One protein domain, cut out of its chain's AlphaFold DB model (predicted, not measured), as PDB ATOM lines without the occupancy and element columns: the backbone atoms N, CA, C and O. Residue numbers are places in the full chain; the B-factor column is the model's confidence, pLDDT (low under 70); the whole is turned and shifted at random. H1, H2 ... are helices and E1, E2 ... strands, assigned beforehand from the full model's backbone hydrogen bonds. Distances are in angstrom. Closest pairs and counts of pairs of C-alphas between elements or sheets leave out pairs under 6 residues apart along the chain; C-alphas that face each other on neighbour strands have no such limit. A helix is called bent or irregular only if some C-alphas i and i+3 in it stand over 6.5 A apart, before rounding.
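Overview. This is residues 3 to 89 and 96 to 122 of the 152 residues of a protein of Enterocloster clostridioformis (UniProt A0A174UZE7). A strongly twisted sheet of five strands makes a wall, and one long helix, H1, is set off from it and only grazes it. Two long loops, residues 7 to 24 and 55 to 68, reach away from the sheet, and the short helix H2 follows the second. The printed part has 114 residues, with named elements in the chain order E1, E2, H1, H2, E3, E4, E5; the mixed sheet runs E2, E1, E3, E4, E5. The class is mixed, helices and strands, with 53 residues, under half, in named elements. The whole is only just loose, close to compact, with a radius of gyration of the C-alphas of 16.2 A and spans of 46 by 35 by 34 A.

Arrangement. In the sheet, E3, residues 75 to 80, and E4, residues 103 to 110, are parallel at 13 degrees, with N 78 and O 105 within hydrogen-bond range at 2.8 A. On the other side of E3, E1, residues 3 to 6, is parallel to it at 24 degrees, with N 3 and O 75 at 2.9 A. E2, residues 25 to 29, is an edge strand and forms an antiparallel hairpin with E1 at 143 degrees, with N 27 and O 4 at 2.8 A. E5, residues 113 to 120, is the other edge strand and forms an antiparallel hairpin with E4 at 163 degrees, with N 110 and O 113 at 2.8 A. From edge to edge the strands' lines turn by 82 degrees. H1, residues 37 to 54, only grazes the sheet, with its residues 44 to 54; H1 and E2 are near each other, with 7 pairs of C-alphas within 10 A. H2, residues 69 to 72, is only just on the sheet, with 5 pairs of C-alphas within 10 A, and only grazes it. H1 and H2 are apart. In H1, 12 of 14 O i to N i+4 pairs are within hydrogen-bond range; H2 is too short for such a pair.

Along the chain. E4 is 22.5 A long and E5 23.3 A, from first to last C-alpha; E3 is 16.3 A, E2 12.8 A and E1 9.7 A. E1 begins at C-alpha 3, (199.944, 208.321, 282.921), and E5 ends at C-alpha 120, (190.322, 198.856, 277.134). H1 begins at C-alpha 37, (194.018, 225.096, 273.136), and is 25.8 A long; it is irregular, with C-alphas 50 and 53 7.3 A apart. H2 is 5.6 A long.

Size, cuts and confidence. The two C-alphas farthest apart, of Cys 65 and Thr 87, are 48.5 A apart. Residues 90 to 95 are not printed, and C-alphas 89 and 96 are 21.7 A apart across this cut, in the link E3 to E4. The links E1 to E2 and H1 to H2 are long. The mean pLDDT of the printed part is 79.2; it is under 70 at residues 11 to 12, 60 to 61, 64 to 67, 82 to 89 and 96 to 99.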
ATOM      1  N   THR A   3     198.500 208.560 282.889       87.31
ATOM      2  CA  THR A   3     199.944 208.321 282.921       87.31
ATOM      3  C   THR A   3     200.580 208.560 281.561       87.31
ATOM      4  O   THR A   3     199.991 208.243 280.530       87.31
ATOM      5  N   LYS A   4     201.788 209.132 281.563       87.25
ATOM      6  CA  LYS A   4     202.691 209.117 280.407       87.25
ATOM      7  C   LYS A   4     203.753 208.047 280.633       87.25
ATOM      8  O   LYS A   4     204.193 207.861 281.766       87.25
ATOM      9  N   VAL A   5     204.194 207.393 279.572       86.69
ATOM     10  CA  VAL A   5     205.318 206.451 279.620       86.69
ATOM     11  C   VAL A   5     206.576 207.141 279.094       86.69
ATOM     12  O   VAL A   5     206.524 207.817 278.068       86.69
ATOM     13  N   VAL A   6     207.695 207.000 279.808       85.69
ATOM     14  CA  VAL A   6     209.008 207.553 279.438       85.69
ATOM     15  C   VAL A   6     210.052 206.438 279.363       85.69
ATOM     16  O   VAL A   6     209.883 205.380 279.968       85.69
ATOM     17  N   SER A   7     211.147 206.666 278.631       83.94
ATOM     18  CA  SER A   7     212.202 205.655 278.445       83.94
ATOM     19  C   SER A   7     212.901 205.270 279.750       83.94
ATOM     20  O   SER A   7     213.402 204.153 279.839       83.94
ATOM     21  N   GLY A   8     212.968 206.208 280.708       80.50
ATOM     22  CA  GLY A   8     213.723 206.118 281.963       80.50
ATOM     23  C   GLY A   8     215.237 205.957 281.779       80.50
ATOM     24  O   GLY A   8     215.947 205.620 282.726       80.50
ATOM     25  N   ARG A   9     215.751 206.242 280.573       80.06
ATOM     26  CA  ARG A   9     217.180 206.162 280.212       80.06
ATOM     27  C   ARG A   9     217.939 207.480 280.421       80.06
ATOM     28  O   ARG A   9     219.080 207.613 280.007       80.06
ATOM     29  N   ASP A  10     217.362 208.425 281.161       72.56
ATOM     30  CA  ASP A  10     217.934 209.760 281.412       72.56
ATOM     31  C   ASP A  10     218.972 209.786 282.563       72.56
ATOM     32  O   ASP A  10     219.160 210.800 283.258       72.56
ATOM     33  N   LEU A  11     219.615 208.649 282.846       67.31
ATOM     34  CA  LEU A  11     220.726 208.560 283.796       67.31
ATOM     35  C   LEU A  11     222.040 208.779 283.044       67.31
ATOM     36  O   LEU A  11     222.222 208.275 281.942       67.31
ATOM     37  N   MET A  12     222.969 209.508 283.664       66.06
ATOM     38  CA  MET A  12     224.323 209.741 283.144       66.06
ATOM     39  C   MET A  12     225.167 208.460 283.262       66.06
ATOM     40  O   MET A  12     226.142 208.416 284.006       66.06
ATOM     41  N   MET A  13     224.746 207.389 282.590       73.50
ATOM     42  CA  MET A  13     225.486 206.138 282.466       73.50
ATOM     43  C   MET A  13     225.905 205.953 281.015       73.50
ATOM     44  O   MET A  13     225.101 206.093 280.091       73.50
ATOM     45  N   GLU A  14     227.177 205.626 280.817       80.19
ATOM     46  CA  GLU A  14     227.697 205.281 279.500       80.19
ATOM     47  C   GLU A  14     226.919 204.082 278.935       80.19
ATOM     48  O   GLU A  14     226.647 203.115 279.646       80.19
ATOM     49  N   ASN A  15     226.537 204.150 277.658       81.00
ATOM     50  CA  ASN A  15     225.795 203.097 276.953       81.00
ATOM     51  C   ASN A  15     224.396 202.762 277.510       81.00
ATOM     52  O   ASN A  15     223.869 201.690 277.204       81.00
ATOM     53  N   ILE A  16     223.752 203.659 278.271       81.88
ATOM     54  CA  ILE A  16     222.395 203.414 278.796       81.88
ATOM     55  C   ILE A  16     221.363 203.126 277.698       81.88
ATOM     56  O   ILE A  16     220.473 202.303 277.895       81.88
ATOM     57  N   GLU A  17     221.511 203.720 276.514       79.62
ATOM     58  CA  GLU A  17     220.656 203.449 275.349       79.62
ATOM     59  C   GLU A  17     220.801 202.015 274.822       79.62
ATOM     60  O   GLU A  17     219.830 201.416 274.366       79.62
ATOM     61  N   SER A  18     221.984 201.417 274.969       82.31
ATOM     62  CA  SER A  18     222.278 200.044 274.537       82.31
ATOM     63  C   SER A  18     221.931 198.993 275.598       82.31
ATOM     64  O   SER A  18     222.074 197.795 275.353       82.31
ATOM     65  N   MET A  19     221.497 199.413 276.794       83.06
ATOM     66  CA  MET A  19     221.189 198.498 277.889       83.06
ATOM     67  C   MET A  19     219.935 197.663 277.585       83.06
ATOM     68  O   MET A  19     218.877 198.200 277.242       83.06
ATOM     69  N   VAL A  20     220.031 196.348 277.789       80.25
ATOM     70  CA  VAL A  20     218.879 195.439 277.776       80.25
ATOM     71  C   VAL A  20     218.397 195.253 279.212       80.25
ATOM     72  O   VAL A  20     219.110 194.705 280.046       80.25
ATOM     73  N   GLY A  21     217.194 195.737 279.508       78.38
ATOM     74  CA  GLY A  21     216.593 195.669 280.837       78.38
ATOM     75  C   GLY A  21     215.392 196.604 280.976       78.38
ATOM     76  O   GLY A  21     215.072 197.368 280.061       78.38
ATOM     77  N   THR A  22     214.727 196.547 282.129       76.69
ATOM     78  CA  THR A  22     213.579 197.408 282.441       76.69
ATOM     79  C   THR A  22     214.063 198.816 282.762       76.69
ATOM     80  O   THR A  22     214.494 199.091 283.877       76.69
ATOM     81  N   ALA A  23     214.009 199.698 281.768       80.25
ATOM     82  CA  ALA A  23     214.283 201.124 281.944       80.25
ATOM     83  C   ALA A  23     213.003 201.975 281.928       80.25
ATOM     84  O   ALA A  23     212.995 203.064 282.486       80.25
ATOM     85  N   ILE A  24     211.924 201.477 281.315       83.50
ATOM     86  CA  ILE A  24     210.675 202.221 281.122       83.50
ATOM     87  C   ILE A  24     210.097 202.660 282.471       83.50
ATOM     88  O   ILE A  24     209.930 201.832 283.365       83.50
ATOM     89  N   ASN A  25     209.733 203.941 282.580       84.44
ATOM     90  CA  ASN A  25     209.042 204.480 283.749       84.44
ATOM     91  C   ASN A  25     207.661 205.041 283.378       84.44
ATOM     92  O   ASN A  25     207.447 205.557 282.278       84.44
ATOM     93  N   ILE A  26     206.717 204.947 284.311       85.88
ATOM     94  CA  ILE A  26     205.344 205.435 284.168       85.88
ATOM     95  C   ILE A  26     205.212 206.676 285.041       85.88
ATOM     96  O   ILE A  26     205.462 206.614 286.231       85.88
ATOM     97  N   ILE A  27     204.805 207.815 284.485       86.25
ATOM     98  CA  ILE A  27     204.708 209.066 285.242       86.25
ATOM     99  C   ILE A  27     203.258 209.546 285.286       86.25
ATOM    100  O   ILE A  27     202.668 209.805 284.230       86.25
ATOM    101  N   PRO A  28     202.667 209.745 286.477       86.56
ATOM    102  CA  PRO A  28     201.348 210.350 286.592       86.56
ATOM    103  C   PRO A  28     201.335 211.793 286.073       86.56
ATOM    104  O   PRO A  28     202.186 212.612 286.411       86.56
ATOM    105  N   GLN A  29     200.306 212.138 285.310       86.75
ATOM    106  CA  GLN A  29     200.060 213.471 284.774       86.75
ATOM    107  C   GLN A  29     198.727 214.014 285.289       86.75
ATOM    108  O   GLN A  29     197.639 213.484 285.020       86.75
ATOM    109  N   ARG A  30     198.805 215.129 286.021       86.81
ATOM    110  CA  ARG A  30     197.642 215.889 286.486       86.81
ATOM    111  C   ARG A  30     197.605 217.242 285.785       86.81
ATOM    112  O   ARG A  30     198.257 218.192 286.203       86.81
ATOM    113  N   ILE A  31     196.788 217.321 284.743       88.00
ATOM    114  CA  ILE A  31     196.624 218.518 283.916       88.00
ATOM    115  C   ILE A  31     195.300 219.206 284.259       88.00
ATOM    116  O   ILE A  31     194.302 218.548 284.560       88.00
ATOM    117  N   ARG A  32     195.298 220.541 284.218       90.31
ATOM    118  CA  ARG A  32     194.094 221.378 284.282       90.31
ATOM    119  C   ARG A  32     194.008 222.181 282.992       90.31
ATOM    120  O   ARG A  32     194.961 222.875 282.657       90.31
ATOM    121  N   LEU A  33     192.884 222.072 282.297       90.62
ATOM    122  CA  LEU A  33     192.645 222.756 281.028       90.62
ATOM    123  C   LEU A  33     191.805 224.015 281.263       90.62
ATOM    124  O   LEU A  33     190.994 224.068 282.188       90.62
ATOM    125  N   THR A  34     192.017 225.034 280.435       90.44
ATOM    126  CA  THR A  34     191.356 226.345 280.507       90.44
ATOM    127  C   THR A  34     190.450 226.619 279.303       90.44
ATOM    128  O   THR A  34     189.977 227.744 279.137       90.44
ATOM    129  N   ASN A  35     190.195 225.589 278.483       85.06
ATOM    130  CA  ASN A  35     189.456 225.624 277.212       85.06
ATOM    131  C   ASN A  35     190.093 226.548 276.162       85.06
ATOM    132  O   ASN A  35     189.417 227.040 275.262       85.06
ATOM    133  N   LYS A  36     191.400 226.804 276.280       89.81
ATOM    134  CA  LYS A  36     192.169 227.625 275.339       89.81
ATOM    135  C   LYS A  36     193.322 226.786 274.820       89.81
ATOM    136  O   LYS A  36     194.371 226.749 275.456       89.81
ATOM    137  N   ILE A  37     193.134 226.151 273.663       89.00
ATOM    138  CA  ILE A  37     194.018 225.096 273.136       89.00
ATOM    139  C   ILE A  37     195.497 225.499 273.181       89.00
ATOM    140  O   ILE A  37     196.293 224.817 273.823       89.00
ATOM    141  N   LYS A  38     195.869 226.650 272.608       88.12
ATOM    142  CA  LYS A  38     197.270 227.114 272.598       88.12
ATOM    143  C   LYS A  38     197.857 227.291 274.004       88.12
ATOM    144  O   LYS A  38     198.978 226.858 274.268       88.12
ATOM    145  N   LYS A  39     197.098 227.906 274.915       90.94
ATOM    146  CA  LYS A  39     197.528 228.125 276.305       90.94
ATOM    147  C   LYS A  39     197.642 226.800 277.055       90.94
ATOM    148  O   LYS A  39     198.589 226.604 277.811       90.94
ATOM    149  N   ASP A  40     196.692 225.902 276.835       92.50
ATOM    150  CA  ASP A  40     196.652 224.604 277.487       92.50
ATOM    151  C   ASP A  40     197.842 223.747 277.038       92.50
ATOM    152  O   ASP A  40     198.569 223.259 277.899       92.50
ATOM    153  N   ILE A  41     198.142 223.683 275.735       90.50
ATOM    154  CA  ILE A  41     199.339 223.010 275.197       90.50
ATOM    155  C   ILE A  41     200.620 223.574 275.821       90.50
ATOM    156  O   ILE A  41     201.450 222.813 276.322       90.50
ATOM    157  N   GLN A  42     200.776 224.901 275.854       91.19
ATOM    158  CA  GLN A  42     201.940 225.539 276.478       91.19
ATOM    159  C   GLN A  42     202.049 225.205 277.969       91.19
ATOM    160  O   GLN A  42     203.145 224.950 278.465       91.19
ATOM    161  N   SER A  43     200.921 225.168 278.684       92.88
ATOM    162  CA  SER A  43     200.893 224.817 280.105       92.88
ATOM    163  C   SER A  43     201.299 223.365 280.346       92.88
ATOM    164  O   SER A  43     202.063 223.091 281.270       92.88
ATOM    165  N   VAL A  44     200.851 222.447 279.483       91.81
ATOM    166  CA  VAL A  44     201.199 221.027 279.545       91.81
ATOM    167  C   VAL A  44     202.679 220.832 279.245       91.81
ATOM    168  O   VAL A  44     203.350 220.095 279.967       91.81
ATOM    169  N   TYR A  45     203.215 221.525 278.239       91.19
ATOM    170  CA  TYR A  45     204.644 221.496 277.933       91.19
ATOM    171  C   TYR A  45     205.479 222.023 279.107       91.19
ATOM    172  O   TYR A  45     206.365 221.326 279.599       91.19
ATOM    173  N   ALA A  46     205.152 223.212 279.623       91.00
ATOM    174  CA  ALA A  46     205.864 223.809 280.752       91.00
ATOM    175  C   ALA A  46     205.799 222.929 282.011       91.00
ATOM    176  O   ALA A  46     206.789 222.801 282.731       91.00
ATOM    177  N   HIS A  47     204.651 222.291 282.265       89.69
ATOM    178  CA  HIS A  47     204.487 221.337 283.359       89.69
ATOM    179  C   HIS A  47     205.403 220.118 283.197       89.69
ATOM    180  O   HIS A  47     206.068 219.732 284.156       89.69
ATOM    181  N   ASN A  48     205.482 219.547 281.991       88.06
ATOM    182  CA  ASN A  48     206.352 218.405 281.710       88.06
ATOM    183  C   ASN A  48     207.833 218.757 281.870       88.06
ATOM    184  O   ASN A  48     208.546 218.034 282.556       88.06
ATOM    185  N   VAL A  49     208.277 219.889 281.316       88.44
ATOM    186  CA  VAL A  49     209.669 220.347 281.453       88.44
ATOM    187  C   VAL A  49     210.028 220.571 282.921       88.44
ATOM    188  O   VAL A  49     211.070 220.111 283.380       88.44
ATOM    189  N   LYS A  50     209.151 221.233 283.687       87.25
ATOM    190  CA  LYS A  50     209.375 221.481 285.117       87.25
ATOM    191  C   LYS A  50     209.505 220.184 285.917       87.25
ATOM    192  O   LYS A  50     210.291 220.130 286.859       87.25
ATOM    193  N   ASN A  51     208.726 219.165 285.562       82.88
ATOM    194  CA  ASN A  51     208.646 217.925 286.326       82.88
ATOM    195  C   ASN A  51     209.589 216.823 285.838       82.88
ATOM    196  O   ASN A  51     209.665 215.788 286.487       82.88
ATOM    197  N   MET A  52     210.356 217.062 284.772       82.44
ATOM    198  CA  MET A  52     211.266 216.076 284.184       82.44
ATOM    199  C   MET A  52     212.307 215.542 285.185       82.44
ATOM    200  O   MET A  52     212.700 214.384 285.122       82.44
ATOM    201  N   LEU A  53     212.714 216.351 286.172       78.06
ATOM    202  CA  LEU A  53     213.613 215.915 287.253       78.06
ATOM    203  C   LEU A  53     213.004 214.822 288.147       78.06
ATOM    204  O   LEU A  53     213.743 214.043 288.747       78.06
ATOM    205  N   TYR A  54     211.675 214.764 288.233       78.81
ATOM    206  CA  TYR A  54     210.933 213.776 289.014       78.81
ATOM    207  C   TYR A  54     210.541 212.543 288.193       78.81
ATOM    208  O   TYR A  54     210.059 211.576 288.778       78.81
ATOM    209  N   ASP A  55     210.816 212.519 286.882       81.19
ATOM    210  CA  ASP A  55     210.534 211.368 286.010       81.19
ATOM    211  C   ASP A  55     211.394 210.126 286.370       81.19
ATOM    212  O   ASP A  55     211.262 209.063 285.771       81.19
ATOM    213  N   LYS A  56     212.270 210.241 287.379       76.25
ATOM    214  CA  LYS A  56     213.120 209.168 287.926       76.25
ATOM    215  C   LYS A  56     212.537 208.486 289.162       76.25
ATOM    216  O   LYS A  56     213.100 207.500 289.627       76.25
ATOM    217  N   ILE A  57     211.466 209.035 289.737       77.69
ATOM    218  CA  ILE A  57     210.816 208.424 290.896       77.69
ATOM    219  C   ILE A  57     210.159 207.127 290.427       77.69
ATOM    220  O   ILE A  57     209.402 207.139 289.454       77.69
ATOM    221  N   ASP A  58     210.466 206.024 291.114       74.94
ATOM    222  CA  ASP A  58     209.849 204.733 290.830       74.94
ATOM    223  C   ASP A  58     208.349 204.833 291.091       74.94
ATOM    224  O   ASP A  58     207.885 205.065 292.212       74.94
ATOM    225  N   PHE A  59     207.599 204.662 290.012       74.31
ATOM    226  CA  PHE A  59     206.159 204.712 290.020       74.31
ATOM    227  C   PHE A  59     205.549 203.722 291.024       74.31
ATOM    228  O   PHE A  59     204.627 204.077 291.761       74.31
ATOM    229  N   TYR A  60     206.084 202.502 291.110       69.00
ATOM    230  CA  TYR A  60     205.537 201.449 291.971       69.00
ATOM    231  C   TYR A  60     205.774 201.700 293.462       69.00
ATOM    232  O   TYR A  60     205.105 201.095 294.299       69.00
ATOM    233  N   GLN A  61     206.699 202.604 293.788       69.81
ATOM    234  CA  GLN A  61     206.998 203.034 295.155       69.81
ATOM    235  C   GLN A  61     206.304 204.352 295.516       69.81
ATOM    236  O   GLN A  61     206.454 204.845 296.634       69.81
ATOM    237  N   SER A  62     205.560 204.945 294.579       71.69
ATOM    238  CA  SER A  62     204.882 206.214 294.806       71.69
ATOM    239  C   SER A  62     203.505 206.015 295.448       71.69
ATOM    240  O   SER A  62     202.615 205.357 294.903       71.69
ATOM    241  N   ASP A  63     203.329 206.636 296.613       71.69
ATOM    242  CA  ASP A  63     202.073 206.644 297.358       71.69
ATOM    243  C   ASP A  63     201.440 208.037 297.358       71.69
ATOM    244  O   ASP A  63     202.106 209.065 297.515       71.69
ATOM    245  N   ILE A  64     200.112 208.069 297.251       65.00
ATOM    246  CA  ILE A  64     199.300 209.258 297.506       65.00
ATOM    247  C   ILE A  64     198.494 209.011 298.776       65.00
ATOM    248  O   ILE A  64     197.499 208.288 298.766       65.00
ATOM    249  N   CYS A  65     198.889 209.661 299.873       62.97
ATOM    250  CA  CYS A  65     198.139 209.648 301.135       62.97
ATOM    251  C   CYS A  65     197.815 208.226 301.643       62.97
ATOM    252  O   CYS A  65     196.692 207.965 302.069       62.97
ATOM    253  N   GLY A  66     198.783 207.306 301.569       69.94
ATOM    254  CA  GLY A  66     198.617 205.919 302.022       69.94
ATOM    255  C   GLY A  66     197.850 205.010 301.056       69.94
ATOM    256  O   GLY A  66     197.512 203.890 301.427       69.94
ATOM    257  N   ARG A  67     197.567 205.476 299.832       68.69
ATOM    258  CA  ARG A  67     197.067 204.650 298.728       68.69
ATOM    259  C   ARG A  67     198.119 204.549 297.637       68.69
ATOM    260  O   ARG A  67     198.771 205.548 297.318       68.69
ATOM    261  N   LYS A  68     198.226 203.362 297.040       72.75
ATOM    262  CA  LYS A  68     199.104 203.137 295.895       72.75
ATOM    263  C   LYS A  68     198.618 203.985 294.738       72.75
ATOM    264  O   LYS A  68     197.437 203.962 294.398       72.75
ATOM    265  N   LEU A  69     199.533 204.708 294.103       75.06
ATOM    266  CA  LEU A  69     199.189 205.545 292.960       75.06
ATOM    267  C   LEU A  69     198.535 204.747 291.814       75.06
ATOM    268  O   LEU A  69     197.671 205.296 291.130       75.06
ATOM    269  N   MET A  70     198.902 203.469 291.635       72.69
ATOM    270  CA  MET A  70     198.283 202.579 290.638       72.69
ATOM    271  C   MET A  70     196.757 202.539 290.740       72.69
ATOM    272  O   MET A  70     196.086 202.581 289.715       72.69
ATOM    273  N   ASP A  71     196.211 202.515 291.956       77.81
ATOM    274  CA  ASP A  71     194.771 202.337 292.174       77.81
ATOM    275  C   ASP A  71     193.950 203.551 291.690       77.81
ATOM    276  O   ASP A  71     192.738 203.470 291.511       77.81
ATOM    277  N   GLU A  72     194.606 204.695 291.464       78.75
ATOM    278  CA  GLU A  72     193.983 205.950 291.032       78.75
ATOM    279  C   GLU A  72     194.132 206.200 289.518       78.75
ATOM    280  O   GLU A  72     193.636 207.205 288.992       78.75
ATOM    281  N   ILE A  73     194.828 205.318 288.793       81.19
ATOM    282  CA  ILE A  73     195.083 205.478 287.360       81.19
ATOM    283  C   ILE A  73     194.107 204.651 286.541       81.19
ATOM    284  O   ILE A  73     194.091 203.429 286.567       81.19
ATOM    285  N   GLN A  74     193.331 205.367 285.736       85.44
ATOM    286  CA  GLN A  74     192.331 204.785 284.841       85.44
ATOM    287  C   GLN A  74     192.745 204.858 283.373       85.44
ATOM    288  O   GLN A  74     192.147 204.207 282.523       85.44
ATOM    289  N   THR A  75     193.725 205.703 283.047       87.81
ATOM    290  CA  THR A  75     194.114 205.947 281.660       87.81
ATOM    291  C   THR A  75     195.616 206.068 281.519       87.81
ATOM    292  O   THR A  75     196.241 206.865 282.222       87.81
ATOM    293  N   MET A  76     196.163 205.332 280.560       88.62
ATOM    294  CA  MET A  76     197.558 205.408 280.152       88.62
ATOM    295  C   MET A  76     197.673 205.915 278.723       88.62
ATOM    296  O   MET A  76     196.876 205.563 277.858       88.62
ATOM    297  N   ILE A  77     198.669 206.759 278.480       88.31
ATOM    298  CA  ILE A  77     199.023 207.231 277.147       88.31
ATOM    299  C   ILE A  77     200.478 206.856 276.889       88.31
ATOM    300  O   ILE A  77     201.385 207.271 277.617       88.31
ATOM    301  N   VAL A  78     200.688 206.083 275.831       88.38
ATOM    302  CA  VAL A  78     201.992 205.592 275.404       88.38
ATOM    303  C   VAL A  78     202.289 206.142 274.019       88.38
ATOM    304  O   VAL A  78     201.490 206.004 273.093       88.38
ATOM    305  N   PHE A  79     203.447 206.777 273.881       87.00
ATOM    306  CA  PHE A  79     203.952 207.224 272.591       87.00
ATOM    307  C   PHE A  79     205.214 206.434 272.263       87.00
ATOM    308  O   PHE A  79     206.247 206.605 272.913       87.00
ATOM    309  N   TYR A  80     205.128 205.570 271.259       81.12
ATOM    310  CA  TYR A  80     206.256 204.786 270.791       81.12
ATOM    311  C   TYR A  80     207.014 205.568 269.719       81.12
ATOM    312  O   TYR A  80     206.615 205.660 268.556       81.12
ATOM    313  N   ASN A  81     208.134 206.156 270.138       70.94
ATOM    314  CA  ASN A  81     209.048 206.880 269.262       70.94
ATOM    315  C   ASN A  81     210.158 205.953 268.750       70.94
ATOM    316  O   ASN A  81     211.326 206.115 269.103       70.94
ATOM    317  N   TYR A  82     209.787 204.947 267.959       66.62
ATOM    318  CA  TYR A  82     210.755 204.091 267.281       66.62
ATOM    319  C   TYR A  82     210.862 204.513 265.818       66.62
ATOM    320  O   TYR A  82     209.888 204.472 265.072       66.62
ATOM    321  N   TYR A  83     212.062 204.904 265.393       55.84
ATOM    322  CA  TYR A  83     212.378 204.996 263.972       55.84
ATOM    323  C   TYR A  83     212.569 203.576 263.454       55.84
ATOM    324  O   TYR A  83     213.662 203.013 263.537       55.84
ATOM    325  N   ASP A  84     211.482 202.975 262.981       53.38
ATOM    326  CA  ASP A  84     211.534 201.631 262.427       53.38
ATOM    327  C   ASP A  84     212.390 201.645 261.147       53.38
ATOM    328  O   ASP A  84     212.004 202.176 260.100       53.38
ATOM    329  N   THR A  85     213.621 201.152 261.274       52.31
ATOM    330  CA  THR A  85     214.610 201.028 260.191       52.31
ATOM    331  C   THR A  85     214.865 199.567 259.827       52.31
ATOM    332  O   THR A  85     215.626 199.290 258.900       52.31
ATOM    333  N   TYR A  86     214.209 198.620 260.505       51.59
ATOM    334  CA  TYR A  86     214.434 197.194 260.311       51.59
ATOM    335  C   TYR A  86     213.370 196.591 259.382       51.59
ATOM    336  O   TYR A  86     212.169 196.723 259.579       51.59
ATOM    337  N   THR A  87     213.825 195.901 258.338       50.44
ATOM    338  CA  THR A  87     213.008 195.345 257.242       50.44
ATOM    339  C   THR A  87     212.474 193.934 257.499       50.44
ATOM    340  O   THR A  87     211.906 193.324 256.594       50.44
ATOM    341  N   THR A  88     212.610 193.392 258.713       50.78
ATOM    342  CA  THR A  88     212.205 192.003 258.987       50.78
ATOM    343  C   THR A  88     210.879 191.966 259.736       50.78
ATOM    344  O   THR A  88     210.829 192.215 260.937       50.78
ATOM    345  N   LYS A  89     209.797 191.644 259.021       51.94
ATOM    346  CA  LYS A  89     208.465 191.435 259.602       51.94
ATOM    347  C   LYS A  89     208.290 189.986 260.047       51.94
ATOM    348  O   LYS A  89     208.223 189.094 259.206       51.94
ATOM    349  N   LYS A  96     196.499 187.905 275.608       42.97
ATOM    350  CA  LYS A  96     196.086 187.558 276.958       42.97
ATOM    351  C   LYS A  96     195.775 188.890 277.604       42.97
ATOM    352  O   LYS A  96     196.726 189.604 277.879       42.97
ATOM    353  N   ASP A  97     194.488 189.197 277.786       53.47
ATOM    354  CA  ASP A  97     193.943 190.366 278.496       53.47
ATOM    355  C   ASP A  97     194.965 190.961 279.505       53.47
ATOM    356  O   ASP A  97     195.033 190.530 280.658       53.47
ATOM    357  N   GLN A  98     195.811 191.900 279.068       55.84
ATOM    358  CA  GLN A  98     196.929 192.433 279.859       55.84
ATOM    359  C   GLN A  98     196.974 193.947 279.733       55.84
ATOM    360  O   GLN A  98     197.893 194.522 279.170       55.84
ATOM    361  N   ASP A  99     195.974 194.594 280.308       57.06
ATOM    362  CA  ASP A  99     196.168 195.932 280.837       57.06
ATOM    363  C   ASP A  99     195.502 195.972 282.212       57.06
ATOM    364  O   ASP A  99     194.283 195.848 282.346       57.06
ATOM    365  N   ASP A 100     196.310 196.175 283.256       70.06
ATOM    366  CA  ASP A 100     195.814 196.488 284.605       70.06
ATOM    367  C   ASP A 100     195.112 197.860 284.642       70.06
ATOM    368  O   ASP A 100     194.491 198.228 285.639       70.06
ATOM    369  N   ILE A 101     195.136 198.595 283.526       79.81
ATOM    370  CA  ILE A 101     194.571 199.928 283.344       79.81
ATOM    371  C   ILE A 101     193.294 199.836 282.506       79.81
ATOM    372  O   ILE A 101     193.194 199.062 281.560       79.81
ATOM    373  N   ASP A 102     192.282 200.618 282.874       86.19
ATOM    374  CA  ASP A 102     190.956 200.533 282.254       86.19
ATOM    375  C   ASP A 102     190.956 200.939 280.772       86.19
ATOM    376  O   ASP A 102     190.164 200.404 279.989       86.19
ATOM    377  N   LEU A 103     191.840 201.868 280.399       87.19
ATOM    378  CA  LEU A 103     191.990 202.419 279.057       87.19
ATOM    379  C   LEU A 103     193.460 202.754 278.765       87.19
ATOM    380  O   LEU A 103     194.043 203.592 279.454       87.19
ATOM    381  N   SER A 104     194.029 202.207 277.698       88.50
ATOM    382  CA  SER A 104     195.363 202.595 277.231       88.50
ATOM    383  C   SER A 104     195.287 203.101 275.796       88.50
ATOM    384  O   SER A 104     194.669 202.486 274.930       88.50
ATOM    385  N   LEU A 105     195.897 204.257 275.547       88.00
ATOM    386  CA  LEU A 105     196.023 204.862 274.228       88.00
ATOM    387  C   LEU A 105     197.469 204.752 273.760       88.00
ATOM    388  O   LEU A 105     198.376 205.235 274.440       88.00
ATOM    389  N   TYR A 106     197.660 204.204 272.570       87.50
ATOM    390  CA  TYR A 106     198.964 204.030 271.953       87.50
ATOM    391  C   TYR A 106     199.061 204.851 270.678       87.50
ATOM    392  O   TYR A 106     198.123 204.911 269.875       87.50
ATOM    393  N   VAL A 107     200.216 205.482 270.500       88.00
ATOM    394  CA  VAL A 107     200.564 206.220 269.292       88.00
ATOM    395  C   VAL A 107     201.929 205.749 268.807       88.00
ATOM    396  O   VAL A 107     202.935 205.998 269.470       88.00
ATOM    397  N   ASP A 108     201.955 205.125 267.633       85.56
ATOM    398  CA  ASP A 108     203.189 204.738 266.951       85.56
ATOM    399  C   ASP A 108     203.533 205.765 265.878       85.56
ATOM    400  O   ASP A 108     202.694 206.109 265.035       85.56
ATOM    401  N   SER A 109     204.785 206.214 265.870       82.12
ATOM    402  CA  SER A 109     205.338 207.014 264.777       82.12
ATOM    403  C   SER A 109     205.875 206.098 263.673       82.12
ATOM    404  O   SER A 109     206.857 205.391 263.863       82.12
ATOM    405  N   LEU A 110     205.237 206.106 262.501       80.12
ATOM    406  CA  LEU A 110     205.596 205.292 261.337       80.12
ATOM    407  C   LEU A 110     206.049 206.195 260.185       80.12
ATOM    408  O   LEU A 110     205.238 206.518 259.320       80.12
ATOM    409  N   GLN A 111     207.328 206.586 260.160       74.62
ATOM    410  CA  GLN A 111     207.972 207.469 259.161       74.62
ATOM    411  C   GLN A 111     207.192 208.765 258.836       74.62
ATOM    412  O   GLN A 111     207.571 209.833 259.296       74.62
ATOM    413  N   ASN A 112     206.101 208.672 258.067       77.81
ATOM    414  CA  ASN A 112     205.241 209.780 257.630       77.81
ATOM    415  C   ASN A 112     203.776 209.655 258.092       77.81
ATOM    416  O   ASN A 112     202.900 210.365 257.596       77.81
ATOM    417  N   LYS A 113     203.462 208.698 258.967       81.81
ATOM    418  CA  LYS A 113     202.109 208.445 259.475       81.81
ATOM    419  C   LYS A 113     202.165 208.138 260.961       81.81
ATOM    420  O   LYS A 113     203.159 207.622 261.452       81.81
ATOM    421  N   TYR A 114     201.060 208.388 261.648       82.56
ATOM    422  CA  TYR A 114     200.858 207.902 263.006       82.56
ATOM    423  C   TYR A 114     199.831 206.777 262.984       82.56
ATOM    424  O   TYR A 114     198.778 206.914 262.351       82.56
ATOM    425  N   ARG A 115     200.128 205.667 263.659       83.62
ATOM    426  CA  ARG A 115     199.122 204.654 263.988       83.62
ATOM    427  C   ARG A 115     198.628 204.947 265.394       83.62
ATOM    428  O   ARG A 115     199.424 205.078 266.312       83.62
ATOM    429  N   LEU A 116     197.314 205.051 265.541       84.62
ATOM    430  CA  LEU A 116     196.665 205.227 266.829       84.62
ATOM    431  C   LEU A 116     195.778 204.022 267.094       84.62
ATOM    432  O   LEU A 116     194.957 203.667 266.247       84.62
ATOM    433  N   TYR A 117     195.939 203.414 268.259       85.06
ATOM    434  CA  TYR A 117     195.079 202.331 268.709       85.06
ATOM    435  C   TYR A 117     194.855 202.424 270.213       85.06
ATOM    436  O   TYR A 117     195.572 203.116 270.935       85.06
ATOM    437  N   MET A 118     193.794 201.775 270.671       84.69
ATOM    438  CA  MET A 118     193.337 201.855 272.046       84.69
ATOM    439  C   MET A 118     192.987 200.459 272.531       84.69
ATOM    440  O   MET A 118     192.278 199.728 271.840       84.69
ATOM    441  N   THR A 119     193.450 200.122 273.723       86.69
ATOM    442  CA  THR A 119     193.014 198.938 274.457       86.69
ATOM    443  C   THR A 119     192.146 199.395 275.622       86.69
ATOM    444  O   THR A 119     192.274 200.510 276.136       86.69
ATOM    445  N   CYS A 120     191.187 198.564 276.003       86.00
ATOM    446  CA  CYS A 120     190.322 198.856 277.134       86.00
ATOM    447  C   CYS A 120     189.847 197.565 277.786       86.00
ATOM    448  O   CYS A 120     189.661 196.543 277.117       86.00
ATOM    449  N   LYS A 121     189.597 197.615 279.095       86.06
ATOM    450  CA  LYS A 121     189.011 196.478 279.804       86.06
ATOM    451  C   LYS A 121     187.577 196.261 279.336       86.06
ATOM    452  O   LYS A 121     186.729 197.145 279.473       86.06
ATOM    453  N   LYS A 122     187.274 195.039 278.892       82.19
ATOM    454  CA  LYS A 122     185.920 194.620 278.476       82.19
ATOM    455  C   LYS A 122     184.875 194.815 279.583       82.19
ATOM    456  O   LYS A 122     183.719 195.095 279.290       82.19
TER     457      LYS A 122